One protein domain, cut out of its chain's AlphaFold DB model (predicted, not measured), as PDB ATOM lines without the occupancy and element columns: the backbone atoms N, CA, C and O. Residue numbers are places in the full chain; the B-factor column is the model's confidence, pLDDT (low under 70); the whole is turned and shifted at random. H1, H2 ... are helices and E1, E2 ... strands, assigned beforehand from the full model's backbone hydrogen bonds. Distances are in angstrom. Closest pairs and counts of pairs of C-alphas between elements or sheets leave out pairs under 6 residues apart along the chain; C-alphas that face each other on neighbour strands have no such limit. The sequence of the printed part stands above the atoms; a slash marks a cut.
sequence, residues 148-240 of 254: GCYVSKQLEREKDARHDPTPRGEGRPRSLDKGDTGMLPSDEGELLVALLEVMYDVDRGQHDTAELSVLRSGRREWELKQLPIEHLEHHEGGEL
ATOM      1  N   GLY A 148     129.359 215.218 107.816       88.88
ATOM      2  CA  GLY A 148     130.655 214.542 107.738       88.88
ATOM      3  C   GLY A 148     130.711 213.292 108.625       88.88
ATOM      4  O   GLY A 148     130.201 213.291 109.745       88.88
ATOM      5  N   CYS A 149     131.342 212.223 108.135       88.12
ATOM      6  CA  CYS A 149     131.538 210.997 108.909       88.12
ATOM      7  C   CYS A 149     132.808 211.103 109.769       88.12
ATOM      8  O   CYS A 149     133.909 210.896 109.267       88.12
ATOM      9  N   TYR A 150     132.666 211.415 111.058       87.38
ATOM     10  CA  TYR A 150     133.794 211.563 111.998       87.38
ATOM     11  C   TYR A 150     134.081 210.310 112.835       87.38
ATOM     12  O   TYR A 150     134.889 210.346 113.759       87.38
ATOM     13  N   VAL A 151     133.418 209.198 112.526       85.81
ATOM     14  CA  VAL A 151     133.737 207.901 113.125       85.81
ATOM     15  C   VAL A 151     135.148 207.515 112.677       85.81
ATOM     16  O   VAL A 151     135.406 207.412 111.478       85.81
ATOM     17  N   SER A 152     136.069 207.347 113.629       80.94
ATOM     18  CA  SER A 152     137.463 206.996 113.334       80.94
ATOM     19  C   SER A 152     137.561 205.659 112.603       80.94
ATOM     20  O   SER A 152     136.685 204.803 112.740       80.94
ATOM     21  N   LYS A 153     138.650 205.440 111.867       79.19
ATOM     22  CA  LYS A 153     138.946 204.115 111.309       79.19
ATOM     23  C   LYS A 153     139.371 203.140 112.402       79.19
ATOM     24  O   LYS A 153     139.967 203.554 113.404       79.19
ATOM     25  N   GLN A 154     139.135 201.848 112.204       77.50
ATOM     26  CA  GLN A 154     139.566 200.822 113.159       77.50
ATOM     27  C   GLN A 154     141.088 200.850 113.331       77.50
ATOM     28  O   GLN A 154     141.592 200.909 114.454       77.50
ATOM     29  N   LEU A 155     141.823 200.961 112.220       74.62
ATOM     30  CA  LEU A 155     143.282 201.104 112.222       74.62
ATOM     31  C   LEU A 155     143.767 202.323 113.027       74.62
ATOM     32  O   LEU A 155     144.820 202.266 113.663       74.62
ATOM     33  N   GLU A 156     143.040 203.441 112.966       75.56
ATOM     34  CA  GLU A 156     143.383 204.661 113.705       75.56
ATOM     35  C   GLU A 156     143.189 204.442 115.203       75.56
ATOM     36  O   GLU A 156     144.124 204.675 115.968       75.56
ATOM     37  N   ARG A 157     142.046 203.870 115.607       77.75
ATOM     38  CA  ARG A 157     141.787 203.520 117.012       77.75
ATOM     39  C   ARG A 157     142.841 202.574 117.582       77.75
ATOM     40  O   ARG A 157     143.303 202.774 118.700       77.75
ATOM     41  N   GLU A 158     143.269 201.566 116.824       73.88
ATOM     42  CA  GLU A 158     144.321 200.645 117.271       73.88
ATOM     43  C   GLU A 158     145.704 201.302 117.378       73.88
ATOM     44  O   GLU A 158     146.536 200.899 118.192       73.88
ATOM     45  N   LYS A 159     146.011 202.270 116.509       71.44
ATOM     46  CA  LYS A 159     147.265 203.032 116.595       71.44
ATOM     47  C   LYS A 159     147.270 203.923 117.828       71.44
ATOM     48  O   LYS A 159     148.277 203.922 118.535       71.44
ATOM     49  N   ASP A 160     146.153 204.595 118.087       70.69
ATOM     50  CA  ASP A 160     145.951 205.441 119.262       70.69
ATOM     51  C   ASP A 160     145.966 204.615 120.555       70.69
ATOM     52  O   ASP A 160     146.504 205.064 121.552       70.69
ATOM     53  N   ALA A 161     145.476 203.371 120.546       69.69
ATOM     54  CA  ALA A 161     145.590 202.473 121.699       69.69
ATOM     55  C   ALA A 161     147.041 202.036 121.994       69.69
ATOM     56  O   ALA A 161     147.368 201.686 123.127       69.69
ATOM     57  N   ARG A 162     147.914 202.027 120.976       70.25
ATOM     58  CA  ARG A 162     149.329 201.621 121.091       70.25
ATOM     59  C   ARG A 162     150.280 202.780 121.406       70.25
ATOM     60  O   ARG A 162     151.434 202.518 121.732       70.25
ATOM     61  N   HIS A 163     149.835 204.028 121.280       64.12
ATOM     62  CA  HIS A 163     150.649 205.227 121.498       64.12
ATOM     63  C   HIS A 163     150.002 206.127 122.557       64.12
ATOM     64  O   HIS A 163     148.798 206.088 122.758       64.12
ATOM     65  N   ASP A 164     150.798 206.947 123.243       58.59
ATOM     66  CA  ASP A 164     150.285 207.924 124.213       58.59
ATOM     67  C   ASP A 164     149.259 208.849 123.514       58.59
ATOM     68  O   ASP A 164     149.581 209.358 122.427       58.59
ATOM     69  N   PRO A 165     148.032 209.045 124.050       57.09
ATOM     70  CA  PRO A 165     146.969 209.791 123.385       57.09
ATOM     71  C   PRO A 165     147.354 211.264 123.260       57.09
ATOM     72  O   PRO A 165     147.023 212.115 124.084       57.09
ATOM     73  N   THR A 166     148.062 211.590 122.187       53.00
ATOM     74  CA  THR A 166     148.217 212.971 121.753       53.00
ATOM     75  C   THR A 166     146.877 213.410 121.172       53.00
ATOM     76  O   THR A 166     146.357 212.723 120.290       53.00
ATOM     77  N   PRO A 167     146.291 214.537 121.623       48.34
ATOM     78  CA  PRO A 167     145.054 215.047 121.054       48.34
ATOM     79  C   PRO A 167     145.315 215.414 119.593       48.34
ATOM     80  O   PRO A 167     145.832 216.490 119.279       48.34
ATOM     81  N   ARG A 168     145.010 214.505 118.666       52.81
ATOM     82  CA  ARG A 168     144.929 214.867 117.257       52.81
ATOM     83  C   ARG A 168     143.714 215.772 117.140       52.81
ATOM     84  O   ARG A 168     142.592 215.333 117.366       52.81
ATOM     85  N   GLY A 169     143.976 217.054 116.867       47.53
ATOM     86  CA  GLY A 169     142.940 218.055 116.632       47.53
ATOM     87  C   GLY A 169     141.880 217.520 115.676       47.53
ATOM     88  O   GLY A 169     142.229 216.753 114.777       47.53
ATOM     89  N   GLU A 170     140.626 217.904 115.940       54.12
ATOM     90  CA  GLU A 170     139.391 217.496 115.256       54.12
ATOM     91  C   GLU A 170     139.664 216.787 113.923       54.12
ATOM     92  O   GLU A 170     140.065 217.404 112.928       54.12
ATOM     93  N   GLY A 171     139.544 215.455 113.951       63.22
ATOM     94  CA  GLY A 171     139.812 214.604 112.799       63.22
ATOM     95  C   GLY A 171     139.031 215.080 111.576       63.22
ATOM     96  O   GLY A 171     137.921 215.596 111.682       63.22
ATOM     97  N   ARG A 172     139.615 214.931 110.384       71.69
ATOM     98  CA  ARG A 172     138.879 215.205 109.143       71.69
ATOM     99  C   ARG A 172     137.753 214.177 108.995       71.69
ATOM    100  O   ARG A 172     137.991 213.014 109.323       71.69
ATOM    101  N   PRO A 173     136.582 214.564 108.462       81.31
ATOM    102  CA  PRO A 173     135.560 213.582 108.138       81.31
ATOM    103  C   PRO A 173     136.104 212.608 107.088       81.31
ATOM    104  O   PRO A 173     136.907 212.989 106.226       81.31
ATOM    105  N   ARG A 174     135.678 211.348 107.167       83.19
ATOM    106  CA  ARG A 174     136.041 210.311 106.202       83.19
ATOM    107  C   ARG A 174     135.515 210.662 104.809       83.19
ATOM    108  O   ARG A 174     134.448 211.260 104.665       83.19
ATOM    109  N   SER A 175     136.299 210.293 103.796       83.81
ATOM    110  CA  SER A 175     135.851 210.300 102.402       83.81
ATOM    111  C   SER A 175     134.856 209.162 102.200       83.81
ATOM    112  O   SER A 175     135.039 208.101 102.791       83.81
ATOM    113  N   LEU A 176     133.824 209.396 101.394       86.81
ATOM    114  CA  LEU A 176     132.925 208.358 100.910       86.81
ATOM    115  C   LEU A 176     133.334 208.081  99.467       86.81
ATOM    116  O   LEU A 176     133.211 208.961  98.608       86.81
ATOM    117  N   ASP A 177     133.854 206.888  99.205       82.38
ATOM    118  CA  ASP A 177     134.359 206.515  97.894       82.38
ATOM    119  C   ASP A 177     133.425 205.496  97.223       82.38
ATOM    120  O   ASP A 177     132.721 204.713  97.854       82.38
ATOM    121  N   LYS A 178     133.411 205.481  95.886       81.00
ATOM    122  CA  LYS A 178     132.547 204.575  95.101       81.00
ATOM    123  C   LYS A 178     132.785 203.085  95.413       81.00
ATOM    124  O   LYS A 178     131.912 202.263  95.165       81.00
ATOM    125  N   GLY A 179     133.983 202.732  95.883       81.00
ATOM    126  CA  GLY A 179     134.366 201.343  96.151       81.00
ATOM    127  C   GLY A 179     133.876 200.800  97.493       81.00
ATOM    128  O   GLY A 179     133.785 199.586  97.641       81.00
ATOM    129  N   ASP A 180     133.570 201.674  98.451       84.69
ATOM    130  CA  ASP A 180     133.258 201.297  99.834       84.69
ATOM    131  C   ASP A 180     131.964 201.929 100.368       84.69
ATOM    132  O   ASP A 180     131.537 201.629 101.483       84.69
ATOM    133  N   THR A 181     131.311 202.772  99.567       90.88
ATOM    134  CA  THR A 181     130.072 203.453  99.936       90.88
ATOM    135  C   THR A 181     128.875 202.884  99.186       90.88
ATOM    136  O   THR A 181     128.872 202.782  97.960       90.88
ATOM    137  N   GLY A 182     127.814 202.572  99.927       90.62
ATOM    138  CA  GLY A 182     126.554 202.065  99.398       90.62
ATOM    139  C   GLY A 182     125.335 202.801  99.946       90.62
ATOM    140  O   GLY A 182     125.402 203.525 100.941       90.62
ATOM    141  N   MET A 183     124.201 202.586  99.285       90.88
ATOM    142  CA  MET A 183     122.885 203.040  99.726       90.88
ATOM    143  C   MET A 183     121.972 201.826  99.843       90.88
ATOM    144  O   MET A 183     121.941 200.996  98.933       90.88
ATOM    145  N   LEU A 184     121.241 201.714 100.946       86.62
ATOM    146  CA  LEU A 184     120.338 200.592 101.190       86.62
ATOM    147  C   LEU A 184     119.064 201.054 101.909       86.62
ATOM    148  O   LEU A 184     119.107 202.029 102.661       86.62
ATOM    149  N   PRO A 185     117.925 200.381 101.690       83.88
ATOM    150  CA  PRO A 185     116.706 200.670 102.422       83.88
ATOM    151  C   PRO A 185     116.798 200.083 103.836       83.88
ATOM    152  O   PRO A 185     117.341 198.997 104.041       83.88
ATOM    153  N   SER A 186     116.242 200.795 104.808       81.06
ATOM    154  CA  SER A 186     115.957 200.274 106.140       81.06
ATOM    155  C   SER A 186     114.640 199.504 106.120       81.06
ATOM    156  O   SER A 186     113.728 199.797 105.348       81.06
ATOM    157  N   ASP A 187     114.523 198.563 107.043       76.19
ATOM    158  CA  ASP A 187     113.269 197.936 107.473       76.19
ATOM    159  C   ASP A 187     112.174 198.948 107.858       76.19
ATOM    160  O   ASP A 187     110.997 198.727 107.582       76.19
ATOM    161  N   GLU A 188     112.565 200.084 108.436       77.12
ATOM    162  CA  GLU A 188     111.690 201.210 108.781       77.12
ATOM    163  C   GLU A 188     111.247 202.044 107.554       77.12
ATOM    164  O   GLU A 188     110.508 203.016 107.695       77.12
ATOM    165  N   GLY A 189     111.679 201.683 106.337       74.88
ATOM    166  CA  GLY A 189     111.371 202.410 105.098       74.88
ATOM    167  C   GLY A 189     112.225 203.663 104.868       74.88
ATOM    168  O   GLY A 189     112.020 204.375 103.887       74.88
ATOM    169  N   GLU A 190     113.185 203.934 105.752       82.81
ATOM    170  CA  GLU A 190     114.167 205.011 105.603       82.81
ATOM    171  C   GLU A 190     115.301 204.600 104.655       82.81
ATOM    172  O   GLU A 190     115.646 203.428 104.548       82.81
ATOM    173  N   LEU A 191     115.935 205.562 103.991       88.62
ATOM    174  CA  LEU A 191     117.142 205.308 103.208       88.62
ATOM    175  C   LEU A 191     118.387 205.434 104.090       88.62
ATOM    176  O   LEU A 191     118.522 206.392 104.850       88.62
ATOM    177  N   LEU A 192     119.319 204.496 103.960       91.56
ATOM    178  CA  LEU A 192     120.586 204.486 104.679       91.56
ATOM    179  C   LEU A 192     121.745 204.708 103.706       91.56
ATOM    180  O   LEU A 192     121.800 204.090 102.642       91.56
ATOM    181  N   VAL A 193     122.699 205.547 104.102       92.50
ATOM    182  CA  VAL A 193     124.019 205.648 103.468       92.50
ATOM    183  C   VAL A 193     125.003 204.897 104.345       92.50
ATOM    184  O   VAL A 193     125.068 205.146 105.547       92.50
ATOM    185  N   ALA A 194     125.763 203.977 103.766       92.56
ATOM    186  CA  ALA A 194     126.671 203.129 104.516       92.56
ATOM    187  C   ALA A 194     128.079 203.156 103.925       92.56
ATOM    188  O   ALA A 194     128.248 203.060 102.712       92.56
ATOM    189  N   LEU A 195     129.070 203.276 104.803       91.06
ATOM    190  CA  LEU A 195     130.493 203.218 104.495       91.06
ATOM    191  C   LEU A 195     131.068 201.940 105.107       91.06
ATOM    192  O   LEU A 195     131.047 201.789 106.333       91.06
ATOM    193  N   LEU A 196     131.550 201.038 104.258       89.31
ATOM    194  CA  LEU A 196     132.143 199.764 104.640       89.31
ATOM    195  C   LEU A 196     133.648 199.921 104.866       89.31
ATOM    196  O   LEU A 196     134.384 200.360 103.991       89.31
ATOM    197  N   GLU A 197     134.123 199.487 106.022       83.12
ATOM    198  CA  GLU A 197     135.539 199.365 106.323       83.12
ATOM    199  C   GLU A 197     135.880 197.887 106.523       83.12
ATOM    200  O   GLU A 197     135.449 197.248 107.486       83.12
ATOM    201  N   VAL A 198     136.663 197.349 105.588       70.62
ATOM    202  CA  VAL A 198     137.295 196.033 105.716       70.62
ATOM    203  C   VAL A 198     138.776 196.275 105.949       70.62
ATOM    204  O   VAL A 198     139.460 196.859 105.103       70.62
ATOM    205  N   MET A 199     139.278 195.872 107.114       65.25
ATOM    206  CA  MET A 199     140.709 195.934 107.368       65.25
ATOM    207  C   MET A 199     141.426 194.901 106.498       65.25
ATOM    208  O   MET A 199     141.090 193.724 106.501       65.25
ATOM    209  N   TYR A 200     142.445 195.352 105.773       57.06
ATOM    210  CA  TYR A 200     143.431 194.480 105.143       57.06
ATOM    211  C   TYR A 200     144.724 194.627 105.930       57.06
ATOM    212  O   TYR A 200     145.560 195.477 105.628       57.06
ATOM    213  N   ASP A 201     144.851 193.852 106.999       57.88
ATOM    214  CA  ASP A 201     146.131 193.710 107.679       57.88
ATOM    215  C   ASP A 201     146.786 192.412 107.209       57.88
ATOM    216  O   ASP A 201     146.346 191.319 107.567       57.88
ATOM    217  N   VAL A 202     147.815 192.556 106.372       52.78
ATOM    218  CA  VAL A 202     148.570 191.440 105.784       52.78
ATOM    219  C   VAL A 202     149.226 190.587 106.879       52.78
ATOM    220  O   VAL A 202     149.397 189.385 106.690       52.78
ATOM    221  N   ASP A 203     149.516 191.176 108.044       57.72
ATOM    222  CA  ASP A 203     150.197 190.501 109.151       57.72
ATOM    223  C   ASP A 203     149.223 189.839 110.146       57.72
ATOM    224  O   ASP A 203     149.651 189.045 110.986       57.72
ATOM    225  N   ARG A 204     147.916 190.145 110.081       54.69
ATOM    226  CA  ARG A 204     146.924 189.743 111.104       54.69
ATOM    227  C   ARG A 204     145.904 188.681 110.683       54.69
ATOM    228  O   ARG A 204     145.064 188.318 111.500       54.69
ATOM    229  N   GLY A 205     146.029 188.116 109.483       56.06
ATOM    230  CA  GLY A 205     145.175 187.013 109.022       56.06
ATOM    231  C   GLY A 205     143.772 187.446 108.571       56.06
ATOM    232  O   GLY A 205     143.543 188.614 108.257       56.06
ATOM    233  N   GLN A 206     142.853 186.475 108.474       59.16
ATOM    234  CA  GLN A 206     141.446 186.696 108.113       59.16
ATOM    235  C   GLN A 206     140.738 187.528 109.191       59.16
ATOM    236  O   GLN A 206     140.962 187.327 110.383       59.16
ATOM    237  N   HIS A 207     139.900 188.475 108.766       66.88
ATOM    238  CA  HIS A 207     139.104 189.305 109.670       66.88
ATOM    239  C   HIS A 207     137.718 188.688 109.815       66.88
ATOM    240  O   HIS A 207     137.004 188.583 108.825       66.88
ATOM    241  N   ASP A 208     137.333 188.357 111.047       75.75
ATOM    242  CA  ASP A 208     136.009 187.795 111.354       75.75
ATOM    243  C   ASP A 208     134.915 188.870 111.441       75.75
ATOM    244  O   ASP A 208     133.738 188.555 111.616       75.75
ATOM    245  N   THR A 209     135.276 190.157 111.373       78.31
ATOM    246  CA  THR A 209     134.318 191.267 111.463       78.31
ATOM    247  C   THR A 209     134.641 192.405 110.504       78.31
ATOM    248  O   THR A 209     135.805 192.764 110.341       78.31
ATOM    249  N   ALA A 210     133.603 193.021 109.944       84.19
ATOM    250  CA  ALA A 210     133.657 194.272 109.201       84.19
ATOM    251  C   ALA A 210     133.027 195.403 110.019       84.19
ATOM    252  O   ALA A 210     132.099 195.184 110.805       84.19
ATOM    253  N   GLU A 211     133.486 196.627 109.793       88.81
ATOM    254  CA  GLU A 211     132.860 197.813 110.360       88.81
ATOM    255  C   GLU A 211     132.048 198.548 109.299       88.81
ATOM    256  O   GLU A 211     132.510 198.809 108.193       88.81
ATOM    257  N   LEU A 212     130.817 198.907 109.646       90.00
ATOM    258  CA  LEU A 212     129.909 199.651 108.797       90.00
ATOM    259  C   LEU A 212     129.508 200.929 109.514       90.00
ATOM    260  O   LEU A 212     128.946 200.893 110.605       90.00
ATOM    261  N   SER A 213     129.773 202.074 108.905       91.94
ATOM    262  CA  SER A 213     129.273 203.349 109.412       91.94
ATOM    263  C   SER A 213     128.060 203.774 108.623       91.94
ATOM    264  O   SER A 213     128.134 203.935 107.411       91.94
ATOM    265  N   VAL A 214     126.943 203.924 109.321       92.56
ATOM    266  CA  VAL A 214     125.622 204.079 108.728       92.56
ATOM    267  C   VAL A 214     125.053 205.435 109.106       92.56
ATOM    268  O   VAL A 214     125.022 205.806 110.276       92.56
ATOM    269  N   LEU A 215     124.564 206.159 108.112       93.38
ATOM    270  CA  LEU A 215     123.786 207.372 108.276       93.38
ATOM    271  C   LEU A 215     122.356 207.098 107.823       93.38
ATOM    272  O   LEU A 215     122.130 206.741 106.666       93.38
ATOM    273  N   ARG A 216     121.389 207.297 108.721       90.38
ATOM    274  CA  ARG A 216     119.969 207.268 108.351       90.38
ATOM    275  C   ARG A 216     119.562 208.595 107.714       90.38
ATOM    276  O   ARG A 216     119.924 209.653 108.237       90.38
ATOM    277  N   SER A 217     118.801 208.555 106.620       80.56
ATOM    278  CA  SER A 217     118.249 209.766 105.999       80.56
ATOM    279  C   SER A 217     117.440 210.557 107.034       80.56
ATOM    280  O   SER A 217     116.680 209.995 107.815       80.56
ATOM    281  N   GLY A 218     117.669 211.869 107.108       77.50
ATOM    282  CA  GLY A 218     117.058 212.750 108.112       77.50
ATOM    283  C   GLY A 218     117.790 212.830 109.459       77.50
ATOM    284  O   GLY A 218     117.542 213.770 110.218       77.50
ATOM    285  N   ARG A 219     118.738 211.927 109.752       84.94
ATOM    286  CA  ARG A 219     119.631 212.050 110.916       84.94
ATOM    287  C   ARG A 219     120.894 212.834 110.567       84.94
ATOM    288  O   ARG A 219     121.271 212.985 109.409       84.94
ATOM    289  N   ARG A 220     121.552 213.364 111.604       85.69
ATOM    290  CA  ARG A 220     122.824 214.099 111.487       85.69
ATOM    291  C   ARG A 220     124.037 213.314 111.977       85.69
ATOM    292  O   ARG A 220     125.160 213.777 111.816       85.69
ATOM    293  N   GLU A 221     123.809 212.156 112.579       90.69
ATOM    294  CA  GLU A 221     124.833 211.384 113.268       90.69
ATOM    295  C   GLU A 221     125.061 210.053 112.560       90.69
ATOM    296  O   GLU A 221     124.118 209.394 112.121       90.69
ATOM    297  N   TRP A 222     126.337 209.688 112.447       92.31
ATOM    298  CA  TRP A 222     126.775 208.414 111.899       92.31
ATOM    299  C   TRP A 222     126.848 207.377 113.019       92.31
ATOM    300  O   TRP A 222     127.488 207.609 114.043       92.31
ATOM    301  N   GLU A 223     126.235 206.222 112.799       92.19
ATOM    302  CA  GLU A 223     126.242 205.088 113.719       92.19
ATOM    303  C   GLU A 223     127.273 204.057 113.247       92.19
ATOM    304  O   GLU A 223     127.233 203.613 112.099       92.19
ATOM    305  N   LEU A 224     128.199 203.656 114.122       90.75
ATOM    306  CA  LEU A 224     129.125 202.557 113.849       90.75
ATOM    307  C   LEU A 224     128.462 201.224 114.208       90.75
ATOM    308  O   LEU A 224     127.996 201.037 115.330       90.75
ATOM    309  N   LYS A 225     128.463 200.285 113.266       89.44
ATOM    310  CA  LYS A 225     128.022 198.903 113.450       89.44
ATOM    311  C   LYS A 225     129.174 197.963 113.137       89.44
ATOM    312  O   LYS A 225     129.846 198.131 112.127       89.44
ATOM    313  N   GLN A 226     129.370 196.960 113.979       86.31
ATOM    314  CA  GLN A 226     130.312 195.877 113.724       86.31
ATOM    315  C   GLN A 226     129.514 194.643 113.306       86.31
ATOM    316  O   GLN A 226     128.542 194.280 113.970       86.31
ATOM    317  N   LEU A 227     129.886 194.042 112.181       83.88
ATOM    318  CA  LEU A 227     129.178 192.925 111.567       83.88
ATOM    319  C   LEU A 227     130.128 191.736 111.422       83.88
ATOM    320  O   LEU A 227     131.279 191.953 111.046       83.88
ATOM    321  N   PRO A 228     129.686 190.499 111.695       82.50
ATOM    322  CA  PRO A 228     130.499 189.322 111.423       82.50
ATOM    323  C   PRO A 228     130.704 189.147 109.912       82.50
ATOM    324  O   PRO A 228     129.788 189.391 109.123       82.50
ATOM    325  N   ILE A 229     131.903 188.729 109.510       78.50
ATOM    326  CA  ILE A 229     132.210 188.301 108.145       78.50
ATOM    327  C   ILE A 229     131.997 186.790 108.091       78.50
ATOM    328  O   ILE A 229     132.676 186.024 108.770       78.50
ATOM    329  N   GLU A 230     131.040 186.354 107.278       77.12
ATOM    330  CA  GLU A 230     130.843 184.931 107.019       77.12
ATOM    331  C   GLU A 230     131.876 184.457 105.995       77.12
ATOM    332  O   GLU A 230     131.812 184.779 104.806       77.12
ATOM    333  N   HIS A 231     132.848 183.679 106.463       66.88
ATOM    334  CA  HIS A 231     133.763 182.967 105.586       66.88
ATOM    335  C   HIS A 231     133.034 181.748 105.016       66.88
ATOM    336  O   HIS A 231     132.765 180.787 105.733       66.88
ATOM    337  N   LEU A 232     132.702 181.785 103.723       58.81
ATOM    338  CA  LEU A 232     132.262 180.587 103.012       58.81
ATOM    339  C   LEU A 232     133.378 179.544 103.109       58.81
ATOM    340  O   LEU A 232     134.472 179.735 102.570       58.81
ATOM    341  N   GLU A 233     133.110 178.459 103.836       57.31
ATOM    342  CA  GLU A 233     134.016 177.323 103.904       57.31
ATOM    343  C   GLU A 233     134.298 176.838 102.475       57.31
ATOM    344  O   GLU A 233     133.383 176.535 101.711       57.31
ATOM    345  N   HIS A 234     135.590 176.785 102.142       47.50
ATOM    346  CA  HIS A 234     136.165 176.416 100.846       47.50
ATOM    347  C   HIS A 234     136.185 177.507  99.771       47.50
ATOM    348  O   HIS A 234     135.496 177.422  98.765       47.50
ATOM    349  N   HIS A 235     137.130 178.435  99.902       40.94
ATOM    350  CA  HIS A 235     138.172 178.609  98.887       40.94
ATOM    351  C   HIS A 235     139.417 179.199  99.561       40.94
ATOM    352  O   HIS A 235     139.334 180.184 100.292       40.94
ATOM    353  N   GLU A 236     140.571 178.564  99.359       40.72
ATOM    354  CA  GLU A 236     141.867 179.115  99.753       40.72
ATOM    355  C   GLU A 236     142.006 180.547  99.215       40.72
ATOM    356  O   GLU A 236     141.957 180.758  98.006       40.72
ATOM    357  N   GLY A 237     142.158 181.517 100.122       41.94
ATOM    358  CA  GLY A 237     142.836 182.796  99.882       41.94
ATOM    359  C   GLY A 237     142.514 183.534  98.580       41.94
ATOM    360  O   GLY A 237     143.436 183.989  97.909       41.94
ATOM    361  N   GLY A 238     141.241 183.667  98.211       34.88
ATOM    362  CA  GLY A 238     140.844 184.538  97.106       34.88
ATOM    363  C   GLY A 238     140.735 185.982  97.584       34.88
ATOM    364  O   GLY A 238     139.906 186.271  98.446       34.88
ATOM    365  N   GLU A 239     141.563 186.877  97.038       36.81
ATOM    366  CA  GLU A 239     141.394 188.331  97.152       36.81
ATOM    367  C   GLU A 239     139.914 188.705  96.983       36.81
ATOM    368  O   GLU A 239     139.245 188.198  96.078       36.81
ATOM    369  N   LEU A 240     139.398 189.599  97.837       40.19
ATOM    370  CA  LEU A 240     138.087 190.199  97.601       40.19
ATOM    371  C   LEU A 240     138.116 190.790  96.183       40.19
ATOM    372  O   LEU A 240     138.989 191.620  95.909       40.19
TER     373      LEU A 240
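This is residues 148 to 240 of the 254 residues of an uncharacterized protein of Setaria italica (UniProt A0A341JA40). With little regular structure, this is a strongly twisted four-strand antiparallel sheet with one short helix, H1, in a wide loop off it; residues 161 to 167 stick out. The 93 printed residues hold H1, then E1 E2 E3 E4, a meander, each strand the antiparallel neighbour of the one before; the class is mixed, with 36 residues in named elements. It is loose, radius of gyration of the C-alphas 15.5 A, spanning 42 by 40 by 21 A.

Find C-alpha 154 at (139.566, 200.822, 113.159); H1 runs to residue 162, 12.6 A. Next come E1, residues 181 to 185, 13.9 A; E2, 191 to 197, 19.6 A; E3, 209 to 216, 21.7 A; and E4, 222 to 228, 19.5 A, ending at (130.499, 189.322, 111.423).

Hairpins join E1 and E2 (144 degrees), E2 and E3 (150 degrees), E3 and E4 (149 degrees). Within hydrogen-bond range, find N 182 and O 194, 2.9 A; N 195 and O 213, 2.8 A; N 212 and O 225, 2.8 A. Edge strands E1 and E4 are apart. In H1 every O i to N i+4 pair is within range. H1 is only just not on the sheet, with 4 pairs of C-alphas within 10 A.

The farthest C-alphas, Gly 169 and His 234, are 45.0 A apart. The printed part has no cut; links H1 to E1 and E2 to E3 are long. Low pLDDT, under 70, marks residues 161, 163 to 171, 199 to 207 and 231 to 240.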